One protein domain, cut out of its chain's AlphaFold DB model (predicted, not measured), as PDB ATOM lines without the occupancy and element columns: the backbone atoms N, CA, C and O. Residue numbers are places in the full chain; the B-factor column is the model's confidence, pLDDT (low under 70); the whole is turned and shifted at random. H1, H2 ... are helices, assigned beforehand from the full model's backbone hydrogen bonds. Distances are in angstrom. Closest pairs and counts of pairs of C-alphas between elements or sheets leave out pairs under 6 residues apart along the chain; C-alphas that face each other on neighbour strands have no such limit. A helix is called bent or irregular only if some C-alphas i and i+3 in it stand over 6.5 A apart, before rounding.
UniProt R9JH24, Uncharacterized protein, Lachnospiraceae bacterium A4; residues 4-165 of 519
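This is residues 4 to 165 of the 519 residues of an uncharacterized protein of Lachnospiraceae bacterium A4 (UniProt R9JH24). H3 is the helix in the middle: H2, H5 and the first arm of the long bent helix H8, H8a, come up to it along its first part, residues 52 to 61, while H7 crosses near its last residues, 64 to 68. At one end of the longest axis H1 packs on H2 and on H8's last arm, H8b; at the other end lie the first residues of H7 and the loop before it. The printed part has 162 residues with eight named helices, H1 to H8 in chain order, and no named strand: its class is all helix. It is compact, with a radius of gyration of the C-alphas of 16.0 A, and spans 49 by 35 by 27 A.

H8, residues 141 to 164, was assigned as one helix by its hydrogen bonds but is bent, with C-alphas 154 and 157 7.8 A apart. Its arms, H8a, residues 141 to 154, and H8b, residues 157 to 164, stand at a steep tilt of 68 degrees, only just short of about perpendicular. H3, residues 52 to 69, is the hub and touches five helices. H8a only just touches it, with 3 pairs of C-alphas within 8 A; the closest are those of Trp 53 and Leu 151, 6.4 A. H2, residues 30 to 43, forms a hairpin with H3 at a steep tilt of 44 degrees; their closest C-alphas, Asp 36 and Ile 58, are 6.4 A apart. H5, residues 87 to 97, touches H3 at a steep tilt of 65 degrees, closest at the C-alphas of Met 56 and Leu 91, 5.9 A. H7, residues 124 to 139, touches H3 with residues 134 to 138 alone, about perpendicular at 77 degrees; the closest C-alphas are Ser 67 and Asp 134, 5.5 A. H4, residues 73 to 76, touches H3, closest at the C-alphas of Trp 63 and Tyr 75, 5.9 A. H6, residues 101 to 109, forms hairpins with H5, closest C-alphas Leu 95 and Ala 104, 5.4 A, and with H7, closest C-alphas Trp 106 and Thr 133, 6.1 A. H1, residues 4 to 19, touches H8b with residues 4 to 8 alone; the closest C-alphas are Arg 4 and Ala 163, 4.7 A. Every O i to N i+4 pair is within hydrogen-bond range in H3, H5, H6, H7 and H8b, against 11 of 12 in H1 and 9 of 10 in both H2 and H8a; H4 is too short for such a pair.

H1 begins at C-alpha 4 (-9.506, -38.589, -8.777) and is 22.5 A long. H3 is 25.6 A, H7 22.6 A, H8a 20.1 A and H2 18.4 A long. H8b ends at C-alpha 164 (-12.927, -38.236, -4.760).

The C-alphas farthest apart, Ala 124 and Asn 165, are 50.9 A apart. The printed part has no cut; the link from H6 to H7 is long, 14 residues. Mean pLDDT of the printed part is 84.1, with residues 47 to 48, 79 to 85, 112 to 125 and 165 under 70.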
ATOM      1  N   ARG A   4      -9.677 -40.037  -8.699       87.31
ATOM      2  CA  ARG A   4      -9.506 -38.589  -8.777       87.31
ATOM      3  C   ARG A   4      -8.219 -38.199  -9.498       87.31
ATOM      4  O   ARG A   4      -8.267 -37.358 -10.387       87.31
ATOM      5  N   GLU A   5      -7.093 -38.825  -9.163       87.00
ATOM      6  CA  GLU A   5      -5.813 -38.619  -9.862       87.00
ATOM      7  C   GLU A   5      -5.927 -38.982 -11.354       87.00
ATOM      8  O   GLU A   5      -5.366 -38.292 -12.207       87.00
ATOM      9  N   TYR A   6      -6.712 -40.017 -11.681       90.62
ATOM     10  CA  TYR A   6      -7.006 -40.384 -13.060       90.62
ATOM     11  C   TYR A   6      -7.767 -39.276 -13.789       90.62
ATOM     12  O   TYR A   6      -7.295 -38.777 -14.810       90.62
ATOM     13  N   ALA A   7      -8.891 -38.830 -13.224       90.94
ATOM     14  CA  ALA A   7      -9.687 -37.742 -13.778       90.94
ATOM     15  C   ALA A   7      -8.865 -36.447 -13.930       90.94
ATOM     16  O   ALA A   7      -8.938 -35.779 -14.960       90.94
ATOM     17  N   GLU A   8      -8.031 -36.099 -12.942       92.69
ATOM     18  CA  GLU A   8      -7.136 -34.936 -13.005       92.69
ATOM     19  C   GLU A   8      -6.151 -35.036 -14.180       92.69
ATOM     20  O   GLU A   8      -5.936 -34.040 -14.877       92.69
ATOM     21  N   LYS A   9      -5.608 -36.229 -14.461       93.88
ATOM     22  CA  LYS A   9      -4.740 -36.478 -15.623       93.88
ATOM     23  C   LYS A   9      -5.486 -36.309 -16.952       93.88
ATOM     24  O   LYS A   9      -4.933 -35.704 -17.876       93.88
ATOM     25  N   LEU A  10      -6.728 -36.792 -17.049       94.44
ATOM     26  CA  LEU A  10      -7.553 -36.604 -18.248       94.44
ATOM     27  C   LEU A  10      -7.817 -35.117 -18.501       94.44
ATOM     28  O   LEU A  10      -7.536 -34.611 -19.587       94.44
ATOM     29  N   TYR A  11      -8.237 -34.367 -17.478       95.81
ATOM     30  CA  TYR A  11      -8.454 -32.922 -17.609       95.81
ATOM     31  C   TYR A  11      -7.170 -32.139 -17.913       95.81
ATOM     32  O   TYR A  11      -7.213 -31.176 -18.678       95.81
ATOM     33  N   ALA A  12      -6.023 -32.554 -17.368       93.50
ATOM     34  CA  ALA A  12      -4.725 -31.957 -17.690       93.50
ATOM     35  C   ALA A  12      -4.310 -32.180 -19.157       93.50
ATOM     36  O   ALA A  12      -3.504 -31.414 -19.686       93.50
ATOM     37  N   THR A  13      -4.870 -33.200 -19.813       93.31
ATOM     38  CA  THR A  13      -4.694 -33.471 -21.247       93.31
ATOM     39  C   THR A  13      -5.721 -32.702 -22.086       93.31
ATOM     40  O   THR A  13      -5.357 -32.070 -23.080       93.31
ATOM     41  N   LEU A  14      -6.979 -32.661 -21.630       93.62
ATOM     42  CA  LEU A  14      -8.094 -31.969 -22.285       93.62
ATOM     43  C   LEU A  14      -7.851 -30.459 -22.431       93.62
ATOM     44  O   LEU A  14      -8.070 -29.888 -23.498       93.62
ATOM     45  N   GLU A  15      -7.392 -29.792 -21.369       91.19
ATOM     46  CA  GLU A  15      -7.274 -28.328 -21.336       91.19
ATOM     47  C   GLU A  15      -6.280 -27.767 -22.373       91.19
ATOM     48  O   GLU A  15      -6.654 -26.864 -23.129       91.19
ATOM     49  N   PRO A  16      -5.033 -28.270 -22.489       90.25
ATOM     50  CA  PRO A  16      -4.120 -27.842 -23.545       90.25
ATOM     51  C   PRO A  16      -4.637 -28.147 -24.953       90.25
ATOM     52  O   PRO A  16      -4.415 -27.345 -25.859       90.25
ATOM     53  N   MET A  17      -5.317 -29.283 -25.147       89.25
ATOM     54  CA  MET A  17      -5.884 -29.661 -26.446       89.25
ATOM     55  C   MET A  17      -6.990 -28.700 -26.873       89.25
ATOM     56  O   MET A  17      -6.932 -28.166 -27.983       89.25
ATOM     57  N   ALA A  18      -7.919 -28.399 -25.963       87.94
ATOM     58  CA  ALA A  18      -8.980 -27.423 -26.177       87.94
ATOM     59  C   ALA A  18      -8.409 -26.030 -26.490       87.94
ATOM     60  O   ALA A  18      -8.800 -25.401 -27.471       87.94
ATOM     61  N   ASN A  19      -7.417 -25.573 -25.718       87.56
ATOM     62  CA  ASN A  19      -6.775 -24.270 -25.929       87.56
ATOM     63  C   ASN A  19      -6.009 -24.177 -27.258       87.56
ATOM     64  O   ASN A  19      -5.874 -23.091 -27.821       87.56
ATOM     65  N   ALA A  20      -5.495 -25.302 -27.758       89.38
ATOM     66  CA  ALA A  20      -4.817 -25.383 -29.046       89.38
ATOM     67  C   ALA A  20      -5.784 -25.543 -30.235       89.38
ATOM     68  O   ALA A  20      -5.317 -25.612 -31.370       89.38
ATOM     69  N   GLY A  21      -7.100 -25.631 -29.990       87.88
ATOM     70  CA  GLY A  21      -8.103 -25.888 -31.024       87.88
ATOM     71  C   GLY A  21      -7.958 -27.262 -31.680       87.88
ATOM     72  O   GLY A  21      -8.347 -27.425 -32.834       87.88
ATOM     73  N   ARG A  22      -7.351 -28.237 -30.986       90.06
ATOM     74  CA  ARG A  22      -7.266 -29.615 -31.485       90.06
ATOM     75  C   ARG A  22      -8.638 -30.263 -31.400       90.06
ATOM     76  O   ARG A  22      -9.359 -30.019 -30.436       90.06
ATOM     77  N   VAL A  23      -8.950 -31.069 -32.405       90.25
ATOM     78  CA  VAL A  23     -10.188 -31.840 -32.521       90.25
ATOM     79  C   VAL A  23      -9.862 -33.300 -32.255       90.25
ATOM     80  O   VAL A  23      -8.798 -33.774 -32.656       90.25
ATOM     81  N   GLU A  24     -10.766 -33.973 -31.562       90.75
ATOM     82  CA  GLU A  24     -10.714 -35.401 -31.291       90.75
ATOM     83  C   GLU A  24     -12.112 -35.982 -31.502       90.75
ATOM     84  O   GLU A  24     -13.116 -35.274 -31.373       90.75
ATOM     85  N   ASP A  25     -12.165 -37.254 -31.864       90.75
ATOM     86  CA  ASP A  25     -13.387 -37.976 -32.180       90.75
ATOM     87  C   ASP A  25     -13.400 -39.335 -31.465       90.75
ATOM     88  O   ASP A  25     -12.404 -39.774 -30.880       90.75
ATOM     89  N   ALA A  26     -14.560 -39.985 -31.475       85.75
ATOM     90  CA  ALA A  26     -14.764 -41.279 -30.840       85.75
ATOM     91  C   ALA A  26     -13.992 -42.436 -31.512       85.75
ATOM     92  O   ALA A  26     -14.033 -43.559 -31.016       85.75
ATOM     93  N   TRP A  27     -13.291 -42.201 -32.629       79.06
ATOM     94  CA  TRP A  27     -12.563 -43.218 -33.382       79.06
ATOM     95  C   TRP A  27     -11.072 -42.878 -33.535       79.06
ATOM     96  O   TRP A  27     -10.604 -42.285 -34.504       79.06
ATOM     97  N   GLY A  28     -10.271 -43.361 -32.586       71.00
ATOM     98  CA  GLY A  28      -8.818 -43.145 -32.566       71.00
ATOM     99  C   GLY A  28      -8.366 -42.027 -31.626       71.00
ATOM    100  O   GLY A  28      -7.158 -41.837 -31.463       71.00
ATOM    101  N   GLY A  29      -9.306 -41.338 -30.971       77.50
ATOM    102  CA  GLY A  29      -9.052 -40.475 -29.822       77.50
ATOM    103  C   GLY A  29      -8.928 -41.259 -28.514       77.50
ATOM    104  O   GLY A  29      -9.926 -41.731 -27.968       77.50
ATOM    105  N   GLU A  30      -7.707 -41.390 -27.988       86.56
ATOM    106  CA  GLU A  30      -7.463 -42.059 -26.700       86.56
ATOM    107  C   GLU A  30      -8.144 -41.315 -25.537       86.56
ATOM    108  O   GLU A  30      -8.612 -41.950 -24.596       86.56
ATOM    109  N   LEU A  31      -8.267 -39.983 -25.598       91.81
ATOM    110  CA  LEU A  31      -8.801 -39.201 -24.482       91.81
ATOM    111  C   LEU A  31     -10.307 -39.399 -24.303       91.81
ATOM    112  O   LEU A  31     -10.768 -39.515 -23.169       91.81
ATOM    113  N   LEU A  32     -11.076 -39.414 -25.397       92.56
ATOM    114  CA  LEU A  32     -12.526 -39.617 -25.329       92.56
ATOM    115  C   LEU A  32     -12.867 -41.030 -24.856       92.56
ATOM    116  O   LEU A  32     -13.737 -41.166 -24.003       92.56
ATOM    117  N   SER A  33     -12.133 -42.043 -25.326       91.75
ATOM    118  CA  SER A  33     -12.271 -43.418 -24.830       91.75
ATOM    119  C   SER A  33     -11.926 -43.525 -23.341       91.75
ATOM    120  O   SER A  33     -12.634 -44.197 -22.601       91.75
ATOM    121  N   GLU A  34     -10.876 -42.842 -22.871       93.75
ATOM    122  CA  GLU A  34     -10.530 -42.834 -21.443       93.75
ATOM    123  C   GLU A  34     -11.583 -42.099 -20.582       93.75
ATOM    124  O   GLU A  34     -11.810 -42.468 -19.427       93.75
ATOM    125  N   PHE A  35     -12.245 -41.068 -21.120       94.12
ATOM    126  CA  PHE A  35     -13.376 -40.418 -20.448       94.12
ATOM    127  C   PHE A  35     -14.632 -41.293 -20.434       94.12
ATOM    128  O   PHE A  35     -15.302 -41.326 -19.404       94.12
ATOM    129  N   ASP A  36     -14.937 -41.990 -21.527       91.12
ATOM    130  CA  ASP A  36     -16.032 -42.964 -21.602       91.12
ATOM    131  C   ASP A  36     -15.856 -44.058 -20.537       91.12
ATOM    132  O   ASP A  36     -16.713 -44.214 -19.664       91.12
ATOM    133  N   ASP A  37     -14.675 -44.684 -20.486       89.38
ATOM    134  CA  ASP A  37     -14.319 -45.681 -19.470       89.38
ATOM    135  C   ASP A  37     -14.458 -45.125 -18.040       89.38
ATOM    136  O   ASP A  37     -15.039 -45.769 -17.163       89.38
ATOM    137  N   LEU A  38     -13.952 -43.911 -17.777       91.50
ATOM    138  CA  LEU A  38     -14.066 -43.278 -16.459       91.50
ATOM    139  C   LEU A  38     -15.533 -43.044 -16.066       91.50
ATOM    140  O   LEU A  38     -15.916 -43.308 -14.926       91.50
ATOM    141  N   LEU A  39     -16.345 -42.502 -16.970       90.81
ATOM    142  CA  LEU A  39     -17.723 -42.141 -16.659       90.81
ATOM    143  C   LEU A  39     -18.595 -43.384 -16.507       90.81
ATOM    144  O   LEU A  39     -19.247 -43.528 -15.471       90.81
ATOM    145  N   GLN A  40     -18.554 -44.289 -17.484       84.81
ATOM    146  CA  GLN A  40     -19.418 -45.461 -17.534       84.81
ATOM    147  C   GLN A  40     -18.972 -46.551 -16.555       84.81
ATOM    148  O   GLN A  40     -19.786 -47.068 -15.796       84.81
ATOM    149  N   CYS A  41     -17.688 -46.917 -16.535       83.50
ATOM    150  CA  CYS A  41     -17.238 -48.063 -15.738       83.50
ATOM    151  C   CYS A  41     -16.926 -47.693 -14.285       83.50
ATOM    152  O   CYS A  41     -17.068 -48.530 -13.390       83.50
ATOM    153  N   GLU A  42     -16.466 -46.464 -14.030       84.81
ATOM    154  CA  GLU A  42     -15.869 -46.122 -12.735       84.81
ATOM    155  C   GLU A  42     -16.705 -45.180 -11.870       84.81
ATOM    156  O   GLU A  42     -16.665 -45.320 -10.640       84.81
ATOM    157  N   LEU A  43     -17.411 -44.216 -12.467       85.50
ATOM    158  CA  LEU A  43     -18.175 -43.204 -11.729       85.50
ATOM    159  C   LEU A  43     -19.678 -43.487 -11.706       85.50
ATOM    160  O   LEU A  43     -20.291 -43.291 -10.658       85.50
ATOM    161  N   TYR A  44     -20.245 -43.979 -12.809       84.62
ATOM    162  CA  TYR A  44     -21.682 -44.218 -12.965       84.62
ATOM    163  C   TYR A  44     -21.977 -45.603 -13.577       84.62
ATOM    164  O   TYR A  44     -22.569 -45.685 -14.649       84.62
ATOM    165  N   PRO A  45     -21.585 -46.710 -12.911       77.38
ATOM    166  CA  PRO A  45     -21.806 -48.064 -13.429       77.38
ATOM    167  C   PRO A  45     -23.281 -48.501 -13.426       77.38
ATOM    168  O   PRO A  45     -23.632 -49.445 -14.130       77.38
ATOM    169  N   ASP A  46     -24.134 -47.830 -12.644       73.25
ATOM    170  CA  ASP A  46     -25.577 -48.067 -12.589       73.25
ATOM    171  C   ASP A  46     -26.327 -46.946 -13.330       73.25
ATOM    172  O   ASP A  46     -26.351 -45.799 -12.879       73.25
ATOM    173  N   GLU A  47     -27.019 -47.284 -14.427       67.56
ATOM    174  CA  GLU A  47     -27.762 -46.333 -15.287       67.56
ATOM    175  C   GLU A  47     -28.780 -45.459 -14.522       67.56
ATOM    176  O   GLU A  47     -29.136 -44.367 -14.960       67.56
ATOM    177  N   LYS A  48     -29.258 -45.914 -13.355       65.88
ATOM    178  CA  LYS A  48     -30.250 -45.191 -12.538       65.88
ATOM    179  C   LYS A  48     -29.706 -43.932 -11.870       65.88
ATOM    180  O   LYS A  48     -30.493 -43.032 -11.578       65.88
ATOM    181  N   ASP A  49     -28.401 -43.880 -11.633       74.75
ATOM    182  CA  ASP A  49     -27.734 -42.766 -10.956       74.75
ATOM    183  C   ASP A  49     -26.965 -41.871 -11.945       74.75
ATOM    184  O   ASP A  49     -26.266 -40.942 -11.535       74.75
ATOM    185  N   GLU A  50     -27.106 -42.129 -13.249       84.12
ATOM    186  CA  GLU A  50     -26.424 -41.414 -14.324       84.12
ATOM    187  C   GLU A  50     -26.977 -39.980 -14.506       84.12
ATOM    188  O   GLU A  50     -28.157 -39.789 -14.835       84.12
ATOM    189  N   PRO A  51     -26.138 -38.936 -14.353       89.31
ATOM    190  CA  PRO A  51     -26.523 -37.569 -14.674       89.31
ATOM    191  C   PRO A  51     -26.834 -37.396 -16.165       89.31
ATOM    192  O   PRO A  51     -26.168 -37.959 -17.028       89.31
ATOM    193  N   GLU A  52     -27.781 -36.511 -16.491       89.12
ATOM    194  CA  GLU A  52     -28.208 -36.259 -17.878       89.12
ATOM    195  C   GLU A  52     -27.051 -35.891 -18.827       89.12
ATOM    196  O   GLU A  52     -27.052 -36.294 -19.985       89.12
ATOM    197  N   TRP A  53     -26.029 -35.178 -18.351       92.50
ATOM    198  CA  TRP A  53     -24.871 -34.819 -19.173       92.50
ATOM    199  C   TRP A  53     -23.934 -36.011 -19.451       92.50
ATOM    200  O   TRP A  53     -23.303 -36.042 -20.508       92.50
ATOM    201  N   VAL A  54     -23.855 -36.984 -18.531       91.81
ATOM    202  CA  VAL A  54     -23.086 -38.231 -18.699       91.81
ATOM    203  C   VAL A  54     -23.785 -39.112 -19.721       91.81
ATOM    204  O   VAL A  54     -23.161 -39.509 -20.701       91.81
ATOM    205  N   PHE A  55     -25.102 -39.276 -19.566       91.06
ATOM    206  CA  PHE A  55     -25.962 -39.917 -20.557       91.06
ATOM    207  C   PHE A  55     -25.724 -39.336 -21.958       91.06
ATOM    208  O   PHE A  55     -25.490 -40.065 -22.922       91.06
ATOM    209  N   MET A  56     -25.751 -38.000 -22.076       93.38
ATOM    210  CA  MET A  56     -25.507 -37.318 -23.346       93.38
ATOM    211  C   MET A  56     -24.125 -37.624 -23.920       93.38
ATOM    212  O   MET A  56     -24.016 -37.868 -25.119       93.38
ATOM    213  N   PHE A  57     -23.082 -37.582 -23.084       94.44
ATOM    214  CA  PHE A  57     -21.711 -37.862 -23.500       94.44
ATOM    215  C   PHE A  57     -21.593 -39.278 -24.071       94.44
ATOM    216  O   PHE A  57     -21.149 -39.436 -25.205       94.44
ATOM    217  N   ILE A  58     -22.052 -40.278 -23.316       91.00
ATOM    218  CA  ILE A  58     -21.937 -41.698 -23.663       91.00
ATOM    219  C   ILE A  58     -22.738 -42.009 -24.932       91.00
ATOM    220  O   ILE A  58     -22.235 -42.625 -25.871       91.00
ATOM    221  N   GLN A  59     -23.982 -41.532 -25.019       90.94
ATOM    222  CA  GLN A  59     -24.812 -41.776 -26.199       90.94
ATOM    223  C   GLN A  59     -24.260 -41.092 -27.456       90.94
ATOM    224  O   GLN A  59     -24.302 -41.679 -28.538       90.94
ATOM    225  N   LEU A  60     -23.718 -39.876 -27.329       93.88
ATOM    226  CA  LEU A  60     -23.088 -39.176 -28.448       93.88
ATOM    227  C   LEU A  60     -21.790 -39.872 -28.886       93.88
ATOM    228  O   LEU A  60     -21.556 -40.001 -30.088       93.88
ATOM    229  N   TYR A  61     -21.005 -40.368 -27.923       93.38
ATOM    230  CA  TYR A  61     -19.803 -41.165 -28.167       93.38
ATOM    231  C   TYR A  61     -20.124 -42.420 -28.970       93.38
ATOM    232  O   TYR A  61     -19.542 -42.622 -30.034       93.38
ATOM    233  N   PHE A  62     -21.118 -43.207 -28.550       90.19
ATOM    234  CA  PHE A  62     -21.521 -44.402 -29.291       90.19
ATOM    235  C   PHE A  62     -22.106 -44.095 -30.667       90.19
ATOM    236  O   PHE A  62     -21.845 -44.839 -31.610       90.19
ATOM    237  N   TRP A  63     -22.863 -43.007 -30.809       92.62
ATOM    238  CA  TRP A  63     -23.379 -42.586 -32.110       92.62
ATOM    239  C   TRP A  63     -22.246 -42.262 -33.092       92.62
ATOM    240  O   TRP A  63     -22.233 -42.763 -34.217       92.62
ATOM    241  N   GLN A  64     -21.255 -41.484 -32.648       94.06
ATOM    242  CA  GLN A  64     -20.090 -41.144 -33.460       94.06
ATOM    243  C   GLN A  64     -19.199 -42.371 -33.724       94.06
ATOM    244  O   GLN A  64     -18.770 -42.579 -34.857       94.06
ATOM    245  N   PHE A  65     -18.954 -43.211 -32.715       92.00
ATOM    246  CA  PHE A  65     -18.187 -44.451 -32.851       92.00
ATOM    247  C   PHE A  65     -18.822 -45.396 -33.876       92.00
ATOM    248  O   PHE A  65     -18.132 -45.910 -34.757       92.00
ATOM    249  N   ALA A  66     -20.144 -45.590 -33.798       90.44
ATOM    250  CA  ALA A  66     -20.885 -46.408 -34.747       90.44
ATOM    251  C   ALA A  66     -20.681 -45.904 -36.175       90.44
ATOM    252  O   ALA A  66     -20.362 -46.712 -37.041       90.44
ATOM    253  N   SER A  67     -20.765 -44.588 -36.403       93.12
ATOM    254  CA  SER A  67     -20.520 -43.984 -37.717       93.12
ATOM    255  C   SER A  67     -19.160 -44.361 -38.310       93.12
ATOM    256  O   SER A  67     -19.082 -44.819 -39.449       93.12
ATOM    257  N   TYR A  68     -18.089 -44.231 -37.524       91.38
ATOM    258  CA  TYR A  68     -16.731 -44.523 -37.985       91.38
ATOM    259  C   TYR A  68     -16.432 -46.021 -38.145       91.38
ATOM    260  O   TYR A  68     -15.592 -46.385 -38.969       91.38
ATOM    261  N   HIS A  69     -17.079 -46.887 -37.359       87.94
ATOM    262  CA  HIS A  69     -16.777 -48.319 -37.345       87.94
ATOM    263  C   HIS A  69     -17.666 -49.126 -38.304       87.94
ATOM    264  O   HIS A  69     -17.164 -49.925 -39.095       87.94
ATOM    265  N   GLU A  70     -18.987 -48.934 -38.230       87.25
ATOM    266  CA  GLU A  70     -19.984 -49.809 -38.874       87.25
ATOM    267  C   GLU A  70     -21.094 -49.032 -39.600       87.25
ATOM    268  O   GLU A  70     -21.896 -49.642 -40.301       87.25
ATOM    269  N   GLY A  71     -21.123 -47.704 -39.474       88.81
ATOM    270  CA  GLY A  71     -22.183 -46.799 -39.916       88.81
ATOM    271  C   GLY A  71     -23.249 -46.557 -38.839       88.81
ATOM    272  O   GLY A  71     -23.622 -47.469 -38.096       88.81
ATOM    273  N   VAL A  72     -23.813 -45.343 -38.779       89.12
ATOM    274  CA  VAL A  72     -24.801 -44.942 -37.748       89.12
ATOM    275  C   VAL A  72     -26.056 -45.815 -37.696       89.12
ATOM    276  O   VAL A  72     -26.773 -45.835 -36.693       89.12
ATOM    277  N   HIS A  73     -26.339 -46.574 -38.752       84.25
ATOM    278  CA  HIS A  73     -27.463 -47.499 -38.774       84.25
ATOM    279  C   HIS A  73     -27.380 -48.570 -37.667       84.25
ATOM    280  O   HIS A  73     -28.424 -49.001 -37.175       84.25
ATOM    281  N   THR A  74     -26.184 -48.989 -37.230       83.56
ATOM    282  CA  THR A  74     -26.032 -49.961 -36.128       83.56
ATOM    283  C   THR A  74     -26.445 -49.363 -34.783       83.56
ATOM    284  O   THR A  74     -27.069 -50.047 -33.969       83.56
ATOM    285  N   TYR A  75     -26.207 -48.063 -34.594       86.88
ATOM    286  CA  TYR A  75     -26.679 -47.307 -33.438       86.88
ATOM    287  C   TYR A  75     -28.213 -47.182 -33.442       86.88
ATOM    288  O   TYR A  75     -28.872 -47.611 -32.497       86.88
ATOM    289  N   TYR A  76     -28.817 -46.692 -34.532       82.19
ATOM    290  CA  TYR A  76     -30.275 -46.475 -34.582       82.19
ATOM    291  C   TYR A  76     -31.116 -47.752 -34.666       82.19
ATOM    292  O   TYR A  76     -32.286 -47.746 -34.282       82.19
ATOM    293  N   SER A  77     -30.552 -48.845 -35.181       74.00
ATOM    294  CA  SER A  77     -31.203 -50.161 -35.169       74.00
ATOM    295  C   SER A  77     -31.193 -50.816 -33.789       74.00
ATOM    296  O   SER A  77     -31.768 -51.893 -33.630       74.00
ATOM    297  N   ASN A  78     -30.555 -50.174 -32.804       73.62
ATOM    298  CA  ASN A  78     -30.288 -50.744 -31.495       73.62
ATOM    299  C   ASN A  78     -29.623 -52.129 -31.615       73.62
ATOM    300  O   ASN A  78     -30.000 -53.076 -30.922       73.62
ATOM    301  N   PHE A  79     -28.661 -52.273 -32.536       67.44
ATOM    302  CA  PHE A  79     -28.065 -53.569 -32.879       67.44
ATOM    303  C   PHE A  79     -27.470 -54.282 -31.660       67.44
ATOM    304  O   PHE A  79     -27.632 -55.490 -31.488       67.44
ATOM    305  N   TYR A  80     -26.842 -53.506 -30.778       66.25
ATOM    306  CA  TYR A  80     -26.232 -53.985 -29.541       66.25
ATOM    307  C   TYR A  80     -27.211 -54.068 -28.355       66.25
ATOM    308  O   TYR A  80     -26.792 -54.417 -27.257       66.25
ATOM    309  N   GLN A  81     -28.504 -53.790 -28.568       63.94
ATOM    310  CA  GLN A  81     -29.567 -53.834 -27.550       63.94
ATOM    311  C   GLN A  81     -29.298 -52.939 -26.327       63.94
ATOM    312  O   GLN A  81     -29.678 -53.276 -25.207       63.94
ATOM    313  N   VAL A  82     -28.648 -51.795 -26.550       58.78
ATOM    314  CA  VAL A  82     -28.276 -50.814 -25.516       58.78
ATOM    315  C   VAL A  82     -29.396 -49.788 -25.274       58.78
ATOM    316  O   VAL A  82     -29.478 -49.206 -24.200       58.78
ATOM    317  N   ASP A  83     -30.305 -49.574 -26.231       63.97
ATOM    318  CA  ASP A  83     -31.511 -48.761 -26.027       63.97
ATOM    319  C   ASP A  83     -32.601 -49.590 -25.327       63.97
ATOM    320  O   ASP A  83     -33.357 -50.332 -25.960       63.97
ATOM    321  N   THR A  84     -32.643 -49.493 -24.000       57.56
ATOM    322  CA  THR A  84     -33.607 -50.178 -23.127       57.56
ATOM    323  C   THR A  84     -34.816 -49.297 -22.760       57.56
ATOM    324  O   THR A  84     -35.856 -49.834 -22.375       57.56
ATOM    325  N   GLU A  85     -34.734 -47.966 -22.934       59.81
ATOM    326  CA  GLU A  85     -35.722 -46.983 -22.435       59.81
ATOM    327  C   GLU A  85     -36.021 -45.790 -23.386       59.81
ATOM    328  O   GLU A  85     -36.402 -44.707 -22.940       59.81
ATOM    329  N   ASN A  86     -35.912 -45.956 -24.708       70.38
ATOM    330  CA  ASN A  86     -35.969 -44.861 -25.701       70.38
ATOM    331  C   ASN A  86     -34.817 -43.848 -25.549       70.38
ATOM    332  O   ASN A  86     -35.005 -42.642 -25.761       70.38
ATOM    333  N   SER A  87     -33.622 -44.326 -25.199       77.88
ATOM    334  CA  SER A  87     -32.399 -43.535 -25.066       77.88
ATOM    335  C   SER A  87     -32.097 -42.734 -26.335       77.88
ATOM    336  O   SER A  87     -31.726 -41.564 -26.236       77.88
ATOM    337  N   ILE A  88     -32.382 -43.283 -27.521       83.56
ATOM    338  CA  ILE A  88     -32.211 -42.566 -28.791       83.56
ATOM    339  C   ILE A  88     -33.045 -41.277 -28.799       83.56
ATOM    340  O   ILE A  88     -32.561 -40.186 -29.103       83.56
ATOM    341  N   ARG A  89     -34.326 -41.360 -28.419       82.50
ATOM    342  CA  ARG A  89     -35.192 -40.173 -28.407       82.50
ATOM    343  C   ARG A  89     -34.837 -39.221 -27.267       82.50
ATOM    344  O   ARG A  89     -34.888 -38.008 -27.469       82.50
ATOM    345  N   ARG A  90     -34.416 -39.761 -26.121       84.94
ATOM    346  CA  ARG A  90     -33.926 -38.984 -24.978       84.94
ATOM    347  C   ARG A  90     -32.691 -38.154 -25.349       84.94
ATOM    348  O   ARG A  90     -32.687 -36.965 -25.053       84.94
ATOM    349  N   LEU A  91     -31.693 -38.714 -26.045       88.94
ATOM    350  CA  LEU A  91     -30.498 -37.959 -26.458       88.94
ATOM    351  C   LEU A  91     -30.870 -36.781 -27.363       88.94
ATOM    352  O   LEU A  91     -30.413 -35.662 -27.134       88.94
ATOM    353  N   SER A  92     -31.744 -37.011 -28.344       86.62
ATOM    354  CA  SER A  92     -32.290 -35.954 -29.205       86.62
ATOM    355  C   SER A  92     -32.915 -34.812 -28.387       86.62
ATOM    356  O   SER A  92     -32.574 -33.644 -28.591       86.62
ATOM    357  N   ASP A  93     -33.771 -35.130 -27.409       81.44
ATOM    358  CA  ASP A  93     -34.383 -34.126 -26.529       81.44
ATOM    359  C   ASP A  93     -33.338 -33.345 -25.715       81.44
ATOM    360  O   ASP A  93     -33.397 -32.112 -25.660       81.44
ATOM    361  N   CYS A  94     -32.339 -34.033 -25.157       87.50
ATOM    362  CA  CYS A  94     -31.259 -33.399 -24.410       87.50
ATOM    363  C   CYS A  94     -30.401 -32.473 -25.295       87.50
ATOM    364  O   CYS A  94     -30.082 -31.352 -24.890       87.50
ATOM    365  N   LEU A  95     -30.061 -32.882 -26.525       89.19
ATOM    366  CA  LEU A  95     -29.268 -32.063 -27.452       89.19
ATOM    367  C   LEU A  95     -29.956 -30.725 -27.749       89.19
ATOM    368  O   LEU A  95     -29.298 -29.680 -27.736       89.19
ATOM    369  N   TYR A  96     -31.276 -30.726 -27.944       80.88
ATOM    370  CA  TYR A  96     -32.028 -29.483 -28.098       80.88
ATOM    371  C   TYR A  96     -32.081 -28.658 -26.819       80.88
ATOM    372  O   TYR A  96     -31.787 -27.465 -26.867       80.88
ATOM    373  N   GLN A  97     -32.380 -29.280 -25.675       80.00
ATOM    374  CA  GLN A  97     -32.454 -28.591 -24.382       80.00
ATOM    375  C   GLN A  97     -31.151 -27.849 -24.032       80.00
ATOM    376  O   GLN A  97     -31.191 -26.764 -23.453       80.00
ATOM    377  N   TYR A  98     -29.996 -28.402 -24.411       83.31
ATOM    378  CA  TYR A  98     -28.675 -27.807 -24.170       83.31
ATOM    379  C   TYR A  98     -28.186 -26.870 -25.296       83.31
ATOM    380  O   TYR A  98     -27.090 -26.293 -25.197       83.31
ATOM    381  N   GLY A  99     -28.994 -26.686 -26.347       80.94
ATOM    382  CA  GLY A  99     -28.737 -25.770 -27.460       80.94
ATOM    383  C   GLY A  99     -27.775 -26.300 -28.528       80.94
ATOM    384  O   GLY A  99     -27.227 -25.513 -29.299       80.94
ATOM    385  N   PHE A 100     -27.548 -27.614 -28.602       87.62
ATOM    386  CA  PHE A 100     -26.683 -28.259 -29.597       87.62
ATOM    387  C   PHE A 100     -27.428 -28.522 -30.913       87.62
ATOM    388  O   PHE A 100     -27.497 -29.650 -31.395       87.62
ATOM    389  N   MET A 101     -28.009 -27.467 -31.489       81.31
ATOM    390  CA  MET A 101     -28.996 -27.588 -32.568       81.31
ATOM    391  C   MET A 101     -28.466 -28.291 -33.816       81.31
ATOM    392  O   MET A 101     -29.204 -29.053 -34.423       81.31
ATOM    393  N   GLU A 102     -27.222 -28.034 -34.222       85.75
ATOM    394  CA  GLU A 102     -26.682 -28.631 -35.448       85.75
ATOM    395  C   GLU A 102     -26.511 -30.148 -35.307       85.75
ATOM    396  O   GLU A 102     -27.015 -30.898 -36.138       85.75
ATOM    397  N   VAL A 103     -25.919 -30.601 -34.196       90.81
ATOM    398  CA  VAL A 103     -25.806 -32.033 -33.875       90.81
ATOM    399  C   VAL A 103     -27.193 -32.658 -33.731       90.81
ATOM    400  O   VAL A 103     -27.441 -33.716 -34.297       90.81
ATOM    401  N   ALA A 104     -28.125 -31.984 -33.049       88.12
ATOM    402  CA  ALA A 104     -29.489 -32.477 -32.862       88.12
ATOM    403  C   ALA A 104     -30.224 -32.722 -34.192       88.12
ATOM    404  O   ALA A 104     -30.901 -33.736 -34.331       88.12
ATOM    405  N   LYS A 105     -30.070 -31.828 -35.182       84.38
ATOM    406  CA  LYS A 105     -30.697 -31.970 -36.510       84.38
ATOM    407  C   LYS A 105     -30.221 -33.226 -37.230       84.38
ATOM    408  O   LYS A 105     -31.048 -33.992 -37.717       84.38
ATOM    409  N   TRP A 106     -28.907 -33.425 -37.306       88.19
ATOM    410  CA  TRP A 106     -28.314 -34.581 -37.983       88.19
ATOM    411  C   TRP A 106     -28.555 -35.881 -37.225       88.19
ATOM    412  O   TRP A 106     -28.832 -36.913 -37.837       88.19
ATOM    413  N   TYR A 107     -28.553 -35.805 -35.896       89.31
ATOM    414  CA  TYR A 107     -28.947 -36.912 -35.044       89.31
ATOM    415  C   TYR A 107     -30.415 -37.305 -35.268       89.31
ATOM    416  O   TYR A 107     -30.719 -38.483 -35.403       89.31
ATOM    417  N   ASP A 108     -31.346 -36.356 -35.367       82.94
ATOM    418  CA  ASP A 108     -32.747 -36.680 -35.657       82.94
ATOM    419  C   ASP A 108     -32.979 -37.167 -37.082       82.94
ATOM    420  O   ASP A 108     -33.850 -38.008 -37.293       82.94
ATOM    421  N   TYR A 109     -32.213 -36.668 -38.053       81.38
ATOM    422  CA  TYR A 109     -32.339 -37.086 -39.448       81.38
ATOM    423  C   TYR A 109     -32.096 -38.582 -39.642       81.38
ATOM    424  O   TYR A 109     -32.782 -39.221 -40.445       81.38
ATOM    425  N   GLY A 110     -31.167 -39.133 -38.855       78.44
ATOM    426  CA  GLY A 110     -30.885 -40.562 -38.814       78.44
ATOM    427  C   GLY A 110     -31.915 -41.385 -38.031       78.44
ATOM    428  O   GLY A 110     -31.947 -42.600 -38.187       78.44
ATOM    429  N   ILE A 111     -32.791 -40.794 -37.207       78.56
ATOM    430  CA  ILE A 111     -33.720 -41.591 -36.389       78.56
ATOM    431  C   ILE A 111     -34.721 -42.343 -37.272       78.56
ATOM    432  O   ILE A 111     -35.505 -41.777 -38.031       78.56
ATOM    433  N   LEU A 112     -34.730 -43.662 -37.093       66.81
ATOM    434  CA  LEU A 112     -35.639 -44.595 -37.739       66.81
ATOM    435  C   LEU A 112     -36.839 -44.928 -36.850       66.81
ATOM    436  O   LEU A 112     -36.704 -45.174 -35.652       66.81
ATOM    437  N   ASN A 113     -38.003 -45.133 -37.473       62.06
ATOM    438  CA  ASN A 113     -39.086 -45.918 -36.874       62.06
ATOM    439  C   ASN A 113     -38.747 -47.420 -36.966       62.06
ATOM    440  O   ASN A 113     -39.390 -48.167 -37.704       62.06
ATOM    441  N   TYR A 114     -37.694 -47.850 -36.261       52.53
ATOM    442  CA  TYR A 114     -37.113 -49.201 -36.341       52.53
ATOM    443  C   TYR A 114     -38.144 -50.318 -36.102       52.53
ATOM    444  O   TYR A 114     -38.075 -51.378 -36.710       52.53
ATOM    445  N   HIS A 115     -39.159 -50.047 -35.279       55.31
ATOM    446  CA  HIS A 115     -40.247 -50.965 -34.949       55.31
ATOM    447  C   HIS A 115     -41.161 -51.318 -36.140       55.31
ATOM    448  O   HIS A 115     -42.031 -52.179 -36.004       55.31
ATOM    449  N   LEU A 116     -41.004 -50.659 -37.292       52.34
ATOM    450  CA  LEU A 116     -41.820 -50.886 -38.487       52.34
ATOM    451  C   LEU A 116     -41.189 -51.847 -39.505       52.34
ATOM    452  O   LEU A 116     -41.883 -52.233 -40.446       52.34
ATOM    453  N   TYR A 117     -39.921 -52.246 -39.338       53.81
ATOM    454  CA  TYR A 117     -39.190 -53.038 -40.335       53.81
ATOM    455  C   TYR A 117     -38.522 -54.274 -39.709       53.81
ATOM    456  O   TYR A 117     -37.804 -54.139 -38.720       53.81
ATOM    457  N   PRO A 118     -38.729 -55.483 -40.263       49.91
ATOM    458  CA  PRO A 118     -37.967 -56.669 -39.877       49.91
ATOM    459  C   PRO A 118     -36.496 -56.560 -40.320       49.91
ATOM    460  O   PRO A 118     -36.230 -56.105 -41.428       49.91
ATOM    461  N   GLU A 119     -35.572 -56.989 -39.451       56.94
ATOM    462  CA  GLU A 119     -34.129 -57.232 -39.672       56.94
ATOM    463  C   GLU A 119     -33.518 -56.625 -40.956       56.94
ATOM    464  O   GLU A 119     -33.298 -57.317 -41.948       56.94
ATOM    465  N   PHE A 120     -33.174 -55.332 -40.892       57.31
ATOM    466  CA  PHE A 120     -32.341 -54.616 -41.874       57.31
ATOM    467  C   PHE A 120     -32.920 -54.419 -43.287       57.31
ATOM    468  O   PHE A 120     -32.211 -53.928 -44.164       57.31
ATOM    469  N   ASP A 121     -34.204 -54.708 -43.517       61.31
ATOM    470  CA  ASP A 121     -34.888 -54.385 -44.782       61.31
ATOM    471  C   ASP A 121     -35.461 -52.956 -44.754       61.31
ATOM    472  O   ASP A 121     -36.675 -52.725 -44.729       61.31
ATOM    473  N   TYR A 122     -34.569 -51.965 -44.659       64.12
ATOM    474  CA  TYR A 122     -34.966 -50.559 -44.609       64.12
ATOM    475  C   TYR A 122     -35.384 -50.040 -45.993       64.12
ATOM    476  O   TYR A 122     -34.742 -50.355 -46.998       64.12
ATOM    477  N   PRO A 123     -36.396 -49.155 -46.071       66.69
ATOM    478  CA  PRO A 123     -36.665 -48.391 -47.281       66.69
ATOM    479  C   PRO A 123     -35.404 -47.672 -47.774       66.69
ATOM    480  O   PRO A 123     -34.670 -47.096 -46.973       66.69
ATOM    481  N   ALA A 124     -35.194 -47.639 -49.093       69.12
ATOM    482  CA  ALA A 124     -34.022 -47.003 -49.706       69.12
ATOM    483  C   ALA A 124     -33.828 -45.535 -49.273       69.12
ATOM    484  O   ALA A 124     -32.695 -45.101 -49.092       69.12
ATOM    485  N   GLU A 125     -34.925 -44.799 -49.046       66.62
ATOM    486  CA  GLU A 125     -34.899 -43.432 -48.504       66.62
ATOM    487  C   GLU A 125     -34.168 -43.377 -47.156       66.62
ATOM    488  O   GLU A 125     -33.323 -42.516 -46.954       66.62
ATOM    489  N   ASN A 126     -34.420 -44.328 -46.256       72.06
ATOM    490  CA  ASN A 126     -33.767 -44.355 -44.951       72.06
ATOM    491  C   ASN A 126     -32.283 -44.729 -45.054       72.06
ATOM    492  O   ASN A 126     -31.476 -44.204 -44.297       72.06
ATOM    493  N   GLY A 127     -31.919 -45.605 -45.997       74.38
ATOM    494  CA  GLY A 127     -30.515 -45.911 -46.287       74.38
ATOM    495  C   GLY A 127     -29.740 -44.681 -46.772       74.38
ATOM    496  O   GLY A 127     -28.604 -44.478 -46.354       74.38
ATOM    497  N   LEU A 128     -30.376 -43.830 -47.587       76.38
ATOM    498  CA  LEU A 128     -29.808 -42.549 -48.013       76.38
ATOM    499  C   LEU A 128     -29.575 -41.619 -46.813       76.38
ATOM    500  O   LEU A 128     -28.463 -41.131 -46.649       76.38
ATOM    501  N   ARG A 129     -30.584 -41.444 -45.942       82.25
ATOM    502  CA  ARG A 129     -30.464 -40.594 -44.741       82.25
ATOM    503  C   ARG A 129     -29.291 -41.009 -43.859       82.25
ATOM    504  O   ARG A 129     -28.546 -40.157 -43.399       82.25
ATOM    505  N   MET A 130     -29.109 -42.314 -43.653       84.12
ATOM    506  CA  MET A 130     -27.995 -42.838 -42.855       84.12
ATOM    507  C   MET A 130     -26.642 -42.543 -43.488       84.12
ATOM    508  O   MET A 130     -25.746 -42.096 -42.785       84.12
ATOM    509  N   GLY A 131     -26.512 -42.751 -44.802       85.94
ATOM    510  CA  GLY A 131     -25.283 -42.426 -45.524       85.94
ATOM    511  C   GLY A 131     -24.942 -40.939 -45.439       85.94
ATOM    512  O   GLY A 131     -23.809 -40.592 -45.135       85.94
ATOM    513  N   GLU A 132     -25.932 -40.062 -45.617       88.50
ATOM    514  CA  GLU A 132     -25.742 -38.612 -45.476       88.50
ATOM    515  C   GLU A 132     -25.400 -38.208 -44.031       88.50
ATOM    516  O   GLU A 132     -24.582 -37.313 -43.822       88.50
ATOM    517  N   THR A 133     -25.984 -38.867 -43.022       90.56
ATOM    518  CA  THR A 133     -25.615 -38.658 -41.614       90.56
ATOM    519  C   THR A 133     -24.186 -39.129 -41.327       90.56
ATOM    520  O   THR A 133     -23.452 -38.411 -40.650       90.56
ATOM    521  N   ASP A 134     -23.768 -40.286 -41.849       92.50
ATOM    522  CA  ASP A 134     -22.393 -40.787 -41.723       92.50
ATOM    523  C   ASP A 134     -21.384 -39.821 -42.360       92.50
ATOM    524  O   ASP A 134     -20.400 -39.443 -41.725       92.50
ATOM    525  N   GLU A 135     -21.654 -39.372 -43.590       93.19
ATOM    526  CA  GLU A 135     -20.833 -38.373 -44.283       93.19
ATOM    527  C   GLU A 135     -20.728 -37.084 -43.461       93.19
ATOM    528  O   GLU A 135     -19.630 -36.565 -43.253       93.19
ATOM    529  N   TRP A 136     -21.846 -36.599 -42.911       94.56
ATOM    530  CA  TRP A 136     -21.835 -35.394 -42.090       94.56
ATOM    531  C   TRP A 136     -20.995 -35.547 -40.816       94.56
ATOM    532  O   TRP A 136     -20.227 -34.639 -40.491       94.56
ATOM    533  N   ILE A 137     -21.095 -36.674 -40.104       95.00
ATOM    534  CA  ILE A 137     -20.297 -36.932 -38.892       95.00
ATOM    535  C   ILE A 137     -18.797 -36.906 -39.206       95.00
ATOM    536  O   ILE A 137     -18.023 -36.325 -38.440       95.00
ATOM    537  N   GLN A 138     -18.400 -37.512 -40.327       92.69
ATOM    538  CA  GLN A 138     -17.003 -37.609 -40.758       92.69
ATOM    539  C   GLN A 138     -16.444 -36.269 -41.251       92.69
ATOM    540  O   GLN A 138     -15.275 -35.964 -41.011       92.69
ATOM    541  N   ASP A 139     -17.276 -35.455 -41.902       94.31
ATOM    542  CA  ASP A 139     -16.882 -34.147 -42.431       94.31
ATOM    543  C   ASP A 139     -16.899 -33.029 -41.374       94.31
ATOM    544  O   ASP A 139     -16.320 -31.968 -41.611       94.31
ATOM    545  N   ASN A 140     -17.555 -33.237 -40.223       94.31
ATOM    546  CA  ASN A 140     -17.767 -32.205 -39.194       94.31
ATOM    547  C   ASN A 140     -17.354 -32.646 -37.766       94.31
ATOM    548  O   ASN A 140     -18.092 -32.382 -36.802       94.31
ATOM    549  N   PRO A 141     -16.187 -33.294 -37.563       93.38
ATOM    550  CA  PRO A 141     -15.773 -33.790 -36.249       93.38
ATOM    551  C   PRO A 141     -15.624 -32.665 -35.218       93.38
ATOM    552  O   PRO A 141     -15.880 -32.866 -34.031       93.38
ATOM    553  N   GLU A 142     -15.278 -31.450 -35.649       94.12
ATOM    554  CA  GLU A 142     -15.153 -30.282 -34.783       94.12
ATOM    555  C   GLU A 142     -16.478 -29.871 -34.140       94.12
ATOM    556  O   GLU A 142     -16.478 -29.422 -32.994       94.12
ATOM    557  N   VAL A 143     -17.605 -30.039 -34.840       93.75
ATOM    558  CA  VAL A 143     -18.931 -29.656 -34.333       93.75
ATOM    559  C   VAL A 143     -19.330 -30.574 -33.180       93.75
ATOM    560  O   VAL A 143     -19.798 -30.096 -32.146       93.75
ATOM    561  N   ILE A 144     -19.078 -31.878 -33.328       95.62
ATOM    562  CA  ILE A 144     -19.328 -32.892 -32.294       95.62
ATOM    563  C   ILE A 144     -18.331 -32.724 -31.137       95.62
ATOM    564  O   ILE A 144     -18.724 -32.721 -29.972       95.62
ATOM    565  N   TRP A 145     -17.057 -32.464 -31.442       95.12
ATOM    566  CA  TRP A 145     -16.020 -32.210 -30.440       95.12
ATOM    567  C   TRP A 145     -16.348 -31.039 -29.506       95.12
ATOM    568  O   TRP A 145     -16.131 -31.128 -28.296       95.12
ATOM    569  N   GLN A 146     -16.931 -29.951 -30.026       94.31
ATOM    570  CA  GLN A 146     -17.377 -28.837 -29.180       94.31
ATOM    571  C   GLN A 146     -18.456 -29.251 -28.167       94.31
ATOM    572  O   GLN A 146     -18.533 -28.656 -27.088       94.31
ATOM    573  N   VAL A 147     -19.273 -30.265 -28.475       95.75
ATOM    574  CA  VAL A 147     -20.247 -30.815 -27.523       95.75
ATOM    575  C   VAL A 147     -19.520 -31.521 -26.382       95.75
ATOM    576  O   VAL A 147     -19.743 -31.152 -25.228       95.75
ATOM    577  N   TYR A 148     -18.595 -32.443 -26.681       96.19
ATOM    578  CA  TYR A 148     -17.805 -33.130 -25.651       96.19
ATOM    579  C   TYR A 148     -17.043 -32.148 -24.764       96.19
ATOM    580  O   TYR A 148     -17.123 -32.235 -23.539       96.19
ATOM    581  N   LEU A 149     -16.363 -31.165 -25.366       94.62
ATOM    582  CA  LEU A 149     -15.647 -30.131 -24.620       94.62
ATOM    583  C   LEU A 149     -16.566 -29.392 -23.655       94.62
ATOM    584  O   LEU A 149     -16.211 -29.216 -22.491       94.62
ATOM    585  N   LYS A 150     -17.744 -28.968 -24.119       94.81
ATOM    586  CA  LYS A 150     -18.684 -28.225 -23.282       94.81
ATOM    587  C   LYS A 150     -19.200 -29.081 -22.128       94.81
ATOM    588  O   LYS A 150     -19.201 -28.587 -21.003       94.81
ATOM    589  N   LEU A 151     -19.580 -30.337 -22.379       95.44
ATOM    590  CA  LEU A 151     -20.035 -31.260 -21.333       95.44
ATOM    591  C   LEU A 151     -18.925 -31.490 -20.291       95.44
ATOM    592  O   LEU A 151     -19.108 -31.191 -19.112       95.44
ATOM    593  N   LEU A 152     -17.728 -31.896 -20.720       95.69
ATOM    594  CA  LEU A 152     -16.613 -32.181 -19.810       95.69
ATOM    595  C   LEU A 152     -16.157 -30.933 -19.034       95.69
ATOM    596  O   LEU A 152     -15.932 -30.985 -17.827       95.69
ATOM    597  N   GLN A 153     -16.046 -29.770 -19.683       94.00
ATOM    598  CA  GLN A 153     -15.596 -28.545 -19.011       94.00
ATOM    599  C   GLN A 153     -16.621 -28.010 -18.007       94.00
ATOM    600  O   GLN A 153     -16.230 -27.561 -16.927       94.00
ATOM    601  N   GLN A 154     -17.917 -28.055 -18.333       94.94
ATOM    602  CA  GLN A 154     -18.975 -27.588 -17.429       94.94
ATOM    603  C   GLN A 154     -19.101 -28.476 -16.189       94.94
ATOM    604  O   GLN A 154     -19.367 -27.963 -15.100       94.94
ATOM    605  N   HIS A 155     -18.831 -29.774 -16.337       94.75
ATOM    606  CA  HIS A 155     -18.989 -30.764 -15.276       94.75
ATOM    607  C   HIS A 155     -17.666 -31.209 -14.629       94.75
ATOM    608  O   HIS A 155     -17.670 -32.052 -13.735       94.75
ATOM    609  N   LYS A 156     -16.525 -30.579 -14.960       94.56
ATOM    610  CA  LYS A 156     -15.204 -30.904 -14.381       94.56
ATOM    611  C   LYS A 156     -15.215 -31.007 -12.858       94.56
ATOM    612  O   LYS A 156     -14.651 -31.938 -12.291       94.56
ATOM    613  N   LYS A 157     -15.829 -30.033 -12.183       91.88
ATOM    614  CA  LYS A 157     -15.879 -30.012 -10.716       91.88
ATOM    615  C   LYS A 157     -16.655 -31.213 -10.166       91.88
ATOM    616  O   LYS A 157     -16.182 -31.838  -9.226       91.88
ATOM    617  N   GLU A 158     -17.795 -31.526 -10.774       90.75
ATOM    618  CA  GLU A 158     -18.645 -32.663 -10.415       90.75
ATOM    619  C   GLU A 158     -17.882 -33.981 -10.584       90.75
ATOM    620  O   GLU A 158     -17.782 -34.746  -9.633       90.75
ATOM    621  N   VAL A 159     -17.220 -34.187 -11.729       90.50
ATOM    622  CA  VAL A 159     -16.404 -35.386 -11.991       90.50
ATOM    623  C   VAL A 159     -15.307 -35.568 -10.939       90.50
ATOM    624  O   VAL A 159     -15.132 -36.662 -10.408       90.50
ATOM    625  N   LEU A 160     -14.578 -34.499 -10.597       90.75
ATOM    626  CA  LEU A 160     -13.501 -34.556  -9.601       90.75
ATOM    627  C   LEU A 160     -14.013 -34.815  -8.175       90.75
ATOM    628  O   LEU A 160     -13.318 -35.446  -7.375       90.75
ATOM    629  N   GLU A 161     -15.206 -34.318  -7.843       87.75
ATOM    630  CA  GLU A 161     -15.855 -34.551  -6.550       87.75
ATOM    631  C   GLU A 161     -16.392 -35.984  -6.444       87.75
ATOM    632  O   GLU A 161     -16.107 -36.654  -5.449       87.75
ATOM    633  N   THR A 162     -17.080 -36.488  -7.473       85.06
ATOM    634  CA  THR A 162     -17.566 -37.878  -7.541       85.06
ATOM    635  C   THR A 162     -16.401 -38.865  -7.484       85.06
ATOM    636  O   THR A 162     -16.414 -39.793  -6.675       85.06
ATOM    637  N   ALA A 163     -15.332 -38.613  -8.246       83.50
ATOM    638  CA  ALA A 163     -14.129 -39.443  -8.232       83.50
ATOM    639  C   ALA A 163     -13.404 -39.442  -6.872       83.50
ATOM    640  O   ALA A 163     -12.726 -40.411  -6.539       83.50
ATOM    641  N   GLY A 164     -13.542 -38.369  -6.083       76.56
ATOM    642  CA  GLY A 164     -12.927 -38.236  -4.760       76.56
ATOM    643  C   GLY A 164     -13.740 -38.814  -3.594       76.56
ATOM    644  O   GLY A 164     -13.174 -39.009  -2.520       76.56
ATOM    645  N   ASN A 165     -15.036 -39.081  -3.783       69.06
ATOM    646  CA  ASN A 165     -15.968 -39.497  -2.724       69.06
ATOM    647  C   ASN A 165     -16.480 -40.941  -2.882       69.06
ATOM    648  O   ASN A 165     -17.445 -41.327  -2.224       69.06
TER     649      ASN A 165